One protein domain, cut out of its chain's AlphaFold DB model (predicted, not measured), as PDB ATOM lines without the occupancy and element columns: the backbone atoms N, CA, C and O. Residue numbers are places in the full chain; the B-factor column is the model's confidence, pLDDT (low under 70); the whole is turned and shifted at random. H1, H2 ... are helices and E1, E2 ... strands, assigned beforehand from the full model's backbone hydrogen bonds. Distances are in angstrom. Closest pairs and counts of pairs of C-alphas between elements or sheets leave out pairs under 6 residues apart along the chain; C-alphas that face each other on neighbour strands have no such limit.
ATOM      1  N   THR A   8     289.387 319.284 170.765       72.19
ATOM      2  CA  THR A   8     289.722 317.903 171.141       72.19
ATOM      3  C   THR A   8     291.209 317.733 171.452       72.19
ATOM      4  O   THR A   8     291.559 317.210 172.498       72.19
ATOM      5  N   ALA A   9     292.101 318.293 170.626       77.19
ATOM      6  CA  ALA A   9     293.546 318.182 170.838       77.19
ATOM      7  C   ALA A   9     294.053 318.962 172.067       77.19
ATOM      8  O   ALA A   9     295.189 318.759 172.500       77.19
ATOM      9  N   LEU A  10     293.262 319.907 172.591       76.06
ATOM     10  CA  LEU A  10     293.555 320.576 173.860       76.06
ATOM     11  C   LEU A  10     293.149 319.695 175.043       76.06
ATOM     12  O   LEU A  10     293.918 319.596 175.992       76.06
ATOM     13  N   LEU A  11     291.996 319.029 174.953       76.12
ATOM     14  CA  LEU A  11     291.515 318.098 175.977       76.12
ATOM     15  C   LEU A  11     292.403 316.851 176.080       76.12
ATOM     16  O   LEU A  11     292.791 316.484 177.185       76.12
ATOM     17  N   ASP A  12     292.832 316.280 174.949       77.94
ATOM     18  CA  ASP A  12     293.743 315.123 174.931       77.94
ATOM     19  C   ASP A  12     295.062 315.411 175.668       77.94
ATOM     20  O   ASP A  12     295.655 314.537 176.296       77.94
ATOM     21  N   LYS A  13     295.530 316.664 175.612       77.31
ATOM     22  CA  LYS A  13     296.755 317.110 176.293       77.31
ATOM     23  C   LYS A  13     296.563 317.431 177.764       77.31
ATOM     24  O   LYS A  13     297.556 317.494 178.482       77.31
ATOM     25  N   ALA A  14     295.332 317.689 178.178       80.69
ATOM     26  CA  ALA A  14     295.004 318.018 179.554       80.69
ATOM     27  C   ALA A  14     294.809 316.768 180.417       80.69
ATOM     28  O   ALA A  14     294.602 316.896 181.613       80.69
ATOM     29  N   SER A  15     294.881 315.565 179.829       83.00
ATOM     30  CA  SER A  15     294.849 314.292 180.562       83.00
ATOM     31  C   SER A  15     293.664 314.168 181.529       83.00
ATOM     32  O   SER A  15     293.806 313.641 182.625       83.00
ATOM     33  N   GLY A  16     292.491 314.655 181.113       82.94
ATOM     34  CA  GLY A  16     291.274 314.636 181.931       82.94
ATOM     35  C   GLY A  16     291.064 315.881 182.800       82.94
ATOM     36  O   GLY A  16     290.025 315.993 183.442       82.94
ATOM     37  N   GLU A  17     291.981 316.848 182.789       88.69
ATOM     38  CA  GLU A  17     291.821 318.105 183.523       88.69
ATOM     39  C   GLU A  17     291.080 319.189 182.709       88.69
ATOM     40  O   GLU A  17     291.155 319.223 181.473       88.69
ATOM     41  N   PRO A  18     290.379 320.128 183.378       91.25
ATOM     42  CA  PRO A  18     289.801 321.297 182.728       91.25
ATOM     43  C   PRO A  18     290.860 322.204 182.091       91.25
ATOM     44  O   PRO A  18     291.887 322.517 182.690       91.25
ATOM     45  N   VAL A  19     290.556 322.735 180.907       90.75
ATOM     46  CA  VAL A  19     291.419 323.693 180.204       90.75
ATOM     47  C   VAL A  19     290.796 325.081 180.215       90.75
ATOM     48  O   VAL A  19     289.713 325.290 179.671       90.75
ATOM     49  N   ALA A  20     291.508 326.061 180.770       90.62
ATOM     50  CA  ALA A  20     291.104 327.462 180.716       90.62
ATOM     51  C   ALA A  20     291.416 328.088 179.345       90.62
ATOM     52  O   ALA A  20     292.549 328.047 178.856       90.62
ATOM     53  N   LEU A  21     290.420 328.735 178.744       87.81
ATOM     54  CA  LEU A  21     290.575 329.586 177.569       87.81
ATOM     55  C   LEU A  21     290.717 331.038 178.024       87.81
ATOM     56  O   LEU A  21     289.807 331.590 178.646       87.81
ATOM     57  N   LEU A  22     291.862 331.650 177.713       88.88
ATOM     58  CA  LEU A  22     292.192 333.007 178.144       88.88
ATOM     59  C   LEU A  22     291.932 334.042 177.038       88.88
ATOM     60  O   LEU A  22     292.325 333.840 175.889       88.88
ATOM     61  N   ASN A  23     291.376 335.195 177.413       85.19
ATOM     62  CA  ASN A  23     291.349 336.426 176.624       85.19
ATOM     63  C   ASN A  23     291.977 337.561 177.445       85.19
ATOM     64  O   ASN A  23     291.611 337.754 178.602       85.19
ATOM     65  N   HIS A  24     292.933 338.303 176.881       90.31
ATOM     66  CA  HIS A  24     293.719 339.309 177.620       90.31
ATOM     67  C   HIS A  24     294.252 338.791 178.974       90.31
ATOM     68  O   HIS A  24     294.148 339.466 179.997       90.31
ATOM     69  N   ASN A  25     294.784 337.562 178.982       86.19
ATOM     70  CA  ASN A  25     295.270 336.842 180.168       86.19
ATOM     71  C   ASN A  25     294.217 336.594 181.267       86.19
ATOM     72  O   ASN A  25     294.575 336.242 182.388       86.19
ATOM     73  N   LYS A  26     292.926 336.735 180.959       91.44
ATOM     74  CA  LYS A  26     291.823 336.408 181.868       91.44
ATOM     75  C   LYS A  26     291.062 335.187 181.353       91.44
ATOM     76  O   LYS A  26     290.779 335.142 180.156       91.44
ATOM     77  N   PRO A  27     290.709 334.213 182.207       91.56
ATOM     78  CA  PRO A  27     289.884 333.088 181.789       91.56
ATOM     79  C   PRO A  27     288.494 333.582 181.384       91.56
ATOM     80  O   PRO A  27     287.809 334.240 182.163       91.56
ATOM     81  N   THR A  28     288.093 333.284 180.152       93.81
ATOM     82  CA  THR A  28     286.767 333.624 179.610       93.81
ATOM     83  C   THR A  28     285.871 332.413 179.433       93.81
ATOM     84  O   THR A  28     284.660 332.565 179.329       93.81
ATOM     85  N   ALA A  29     286.455 331.219 179.370       91.31
ATOM     86  CA  ALA A  29     285.731 329.961 179.298       91.31
ATOM     87  C   ALA A  29     286.614 328.819 179.812       91.31
ATOM     88  O   ALA A  29     287.841 328.943 179.836       91.31
ATOM     89  N   TYR A  30     285.984 327.703 180.164       91.31
ATOM     90  CA  TYR A  30     286.656 326.450 180.493       91.31
ATOM     91  C   TYR A  30     286.143 325.354 179.563       91.31
ATOM     92  O   TYR A  30     284.942 325.247 179.323       91.31
ATOM     93  N   LEU A  31     287.060 324.558 179.026       91.12
ATOM     94  CA  LEU A  31     286.752 323.301 178.360       91.12
ATOM     95  C   LEU A  31     286.901 322.198 179.405       91.12
ATOM     96  O   LEU A  31     288.002 321.974 179.900       91.12
ATOM     97  N   ILE A  32     285.798 321.545 179.748       91.12
ATOM     98  CA  ILE A  32     285.766 320.452 180.721       91.12
ATOM     99  C   ILE A  32     285.519 319.153 179.939       91.12
ATOM    100  O   ILE A  32     284.619 319.143 179.093       91.12
ATOM    101  N   PRO A  33     286.304 318.082 180.156       91.56
ATOM    102  CA  PRO A  33     285.989 316.766 179.605       91.56
ATOM    103  C   PRO A  33     284.582 316.315 180.010       91.56
ATOM    104  O   PRO A  33     284.147 316.596 181.123       91.56
ATOM    105  N   ALA A  34     283.887 315.600 179.123       90.69
ATOM    106  CA  ALA A  34     282.507 315.171 179.368       90.69
ATOM    107  C   ALA A  34     282.375 314.344 180.658       90.69
ATOM    108  O   ALA A  34     281.556 314.677 181.503       90.69
ATOM    109  N   GLU A  35     283.253 313.358 180.851       91.56
ATOM    110  CA  GLU A  35     283.283 312.511 182.052       91.56
ATOM    111  C   GLU A  35     283.448 313.331 183.342       91.56
ATOM    112  O   GLU A  35     282.720 313.137 184.309       91.56
ATOM    113  N   LEU A  36     284.357 314.314 183.343       92.81
ATOM    114  CA  LEU A  36     284.553 315.186 184.501       92.81
ATOM    115  C   LEU A  36     283.340 316.095 184.737       92.81
ATOM    116  O   LEU A  36     282.980 316.368 185.879       92.81
ATOM    117  N   TYR A  37     282.703 316.577 183.669       94.12
ATOM    118  CA  TYR A  37     281.482 317.366 183.794       94.12
ATOM    119  C   TYR A  37     280.336 316.537 184.389       94.12
ATOM    120  O   TYR A  37     279.653 317.017 185.288       94.12
ATOM    121  N   GLU A  38     280.161 315.292 183.947       95.00
ATOM    122  CA  GLU A  38     279.165 314.365 184.495       95.00
ATOM    123  C   GLU A  38     279.396 314.110 185.991       95.00
ATOM    124  O   GLU A  38     278.466 314.280 186.774       95.00
ATOM    125  N   GLN A  39     280.642 313.848 186.404       94.56
ATOM    126  CA  GLN A  39     281.007 313.683 187.820       94.56
ATOM    127  C   GLN A  39     280.691 314.924 188.669       94.56
ATOM    128  O   GLN A  39     280.245 314.807 189.810       94.56
ATOM    129  N   ILE A  40     280.916 316.128 188.126       94.62
ATOM    130  CA  ILE A  40     280.573 317.381 188.817       94.62
ATOM    131  C   ILE A  40     279.059 317.479 189.014       94.62
ATOM    132  O   ILE A  40     278.615 317.864 190.095       94.62
ATOM    133  N   ILE A  41     278.270 317.157 187.987       95.12
ATOM    134  CA  ILE A  41     276.808 317.227 188.067       95.12
ATOM    135  C   ILE A  41     276.259 316.187 189.045       95.12
ATOM    136  O   ILE A  41     275.433 316.548 189.876       95.12
ATOM    137  N   GLU A  42     276.748 314.950 189.003       94.88
ATOM    138  CA  GLU A  42     276.340 313.878 189.922       94.88
ATOM    139  C   GLU A  42     276.603 314.265 191.388       94.88
ATOM    140  O   GLU A  42     275.696 314.230 192.217       94.88
ATOM    141  N   ALA A  43     277.801 314.773 191.695       92.44
ATOM    142  CA  ALA A  43     278.140 315.218 193.049       92.44
ATOM    143  C   ALA A  43     277.289 316.410 193.533       92.44
ATOM    144  O   ALA A  43     277.033 316.557 194.732       92.44
ATOM    145  N   LEU A  44     276.876 317.296 192.619       94.31
ATOM    146  CA  LEU A  44     275.981 318.409 192.942       94.31
ATOM    147  C   LEU A  44     274.544 317.935 193.183       94.31
ATOM    148  O   LEU A  44     273.891 318.470 194.080       94.31
ATOM    149  N   ASP A  45     274.069 316.955 192.416       91.88
ATOM    150  CA  ASP A  45     272.725 316.391 192.560       91.88
ATOM    151  C   ASP A  45     272.583 315.630 193.886       91.88
ATOM    152  O   ASP A  45     271.660 315.896 194.659       91.88
ATOM    153  N   ASP A  46     273.577 314.806 194.235       88.06
ATOM    154  CA  ASP A  46     273.658 314.134 195.539       88.06
ATOM    155  C   ASP A  46     273.587 315.134 196.700       88.06
ATOM    156  O   ASP A  46     272.858 314.947 197.681       88.06
ATOM    157  N   LYS A  47     274.330 316.240 196.584       88.38
ATOM    158  CA  LYS A  47     274.319 317.300 197.593       88.38
ATOM    159  C   LYS A  47     272.947 317.966 197.692       88.38
ATOM    160  O   LYS A  47     272.470 318.207 198.801       88.38
ATOM    161  N   TYR A  48     272.322 318.271 196.559       87.50
ATOM    162  CA  TYR A  48     271.004 318.896 196.532       87.50
ATOM    163  C   TYR A  48     269.933 317.985 197.150       87.50
ATOM    164  O   TYR A  48     269.092 318.447 197.925       87.50
ATOM    165  N   LEU A  49     270.010 316.678 196.889       84.94
ATOM    166  CA  LEU A  49     269.121 315.686 197.486       84.94
ATOM    167  C   LEU A  49     269.272 315.618 199.016       84.94
ATOM    168  O   LEU A  49     268.269 315.557 199.729       84.94
ATOM    169  N   LEU A  50     270.504 315.676 199.532       87.88
ATOM    170  CA  LEU A  50     270.768 315.719 200.977       87.88
ATOM    171  C   LEU A  50     270.220 316.992 201.637       87.88
ATOM    172  O   LEU A  50     269.672 316.923 202.741       87.88
ATOM    173  N   GLU A  51     270.347 318.144 200.975       88.06
ATOM    174  CA  GLU A  51     269.796 319.411 201.467       88.06
ATOM    175  C   GLU A  51     268.260 319.364 201.545       88.06
ATOM    176  O   GLU A  51     267.696 319.780 202.557       88.06
ATOM    177  N   LEU A  52     267.583 318.789 200.543       84.31
ATOM    178  CA  LEU A  52     266.125 318.612 200.558       84.31
ATOM    179  C   LEU A  52     265.642 317.630 201.633       84.31
ATOM    180  O   LEU A  52     264.603 317.861 202.244       84.31
ATOM    181  N   ALA A  53     266.378 316.543 201.873       77.62
ATOM    182  CA  ALA A  53     266.037 315.558 202.901       77.62
ATOM    183  C   ALA A  53     266.252 316.075 204.337       77.62
ATOM    184  O   ALA A  53     265.773 315.466 205.292       77.62
ATOM    185  N   SER A  54     266.992 317.177 204.487       75.94
ATOM    186  CA  SER A  54     267.300 317.812 205.774       75.94
ATOM    187  C   SER A  54     266.299 318.914 206.166       75.94
ATOM    188  O   SER A  54     266.548 319.626 207.141       75.94
ATOM    189  N   TYR A  55     265.204 319.066 205.412       56.75
ATOM    190  CA  TYR A  55     264.142 320.062 205.609       56.75
ATOM    191  C   TYR A  55     262.851 319.413 206.125       56.75
ATOM    192  O   TYR A  55     262.212 320.013 207.020       56.75
TER     193      TYR A  55
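This is residues 8 to 55 of the 55 residues of the protein "Antitoxin" of Rickettsia massiliae (strain Mtu5) (UniProt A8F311). A two-stranded hairpin, E1 and E2, and a long helix, H2, make the two arms of a wide V, with the short helix H1 near the open end of the hairpin, at the foot of the V. Most of the longer arm sticks out alone: residues 38 to 55, of which 38 to 53 belong to H2, stand free. The printed part has 48 residues with two named helices and two named strands, in the order H1, E1, E2, H2; the sheet, order E1 - E2, is antiparallel and the class is mixed, helices and strands. The whole is extended, with a radius of gyration of the C-alphas of 15.0 A, and its outline is flat, 44 by 24 by 11 A.

Strand E1 is residues 19 to 23, 13.2 A long from first to last C-alpha, and begins at C-alpha 19 (291.419, 323.693, 180.204). Strand E2 is residues 26 to 31, 14.5 A. Helix H1 is residues 8 to 14, 9.9 A. Helix H2, residues 34 to 53, spans 28.7 A and ends at C-alpha 53 (266.037, 315.558, 202.901).

E1 and E2 form an antiparallel hairpin, with 145 degrees between their directions. N 19 and O 31 are 2.8 A apart and N 26 and O 23 2.9 A, both within hydrogen-bond range. The closest C-alphas of H1 and E1, those of Leu 11 and Val 19, are 7.0 A apart. For H1 and E2 they are those of Leu 11 and Leu 31, 7.4 A. H2 is apart from H1 and from E1. Every O i to N i+4 pair is within hydrogen-bond range in H2, and 2 of 3 in H1.

The C-alphas farthest apart, those of Ala 9 and Tyr 55, are 45.6 A from each other. Without the stretch that stands free, the body spans 28 by 17 by 11 A. The printed part has no cut, and its three links are tight. Mean pLDDT of the printed part is 87.0; residue 55, the chain's last, is under 70.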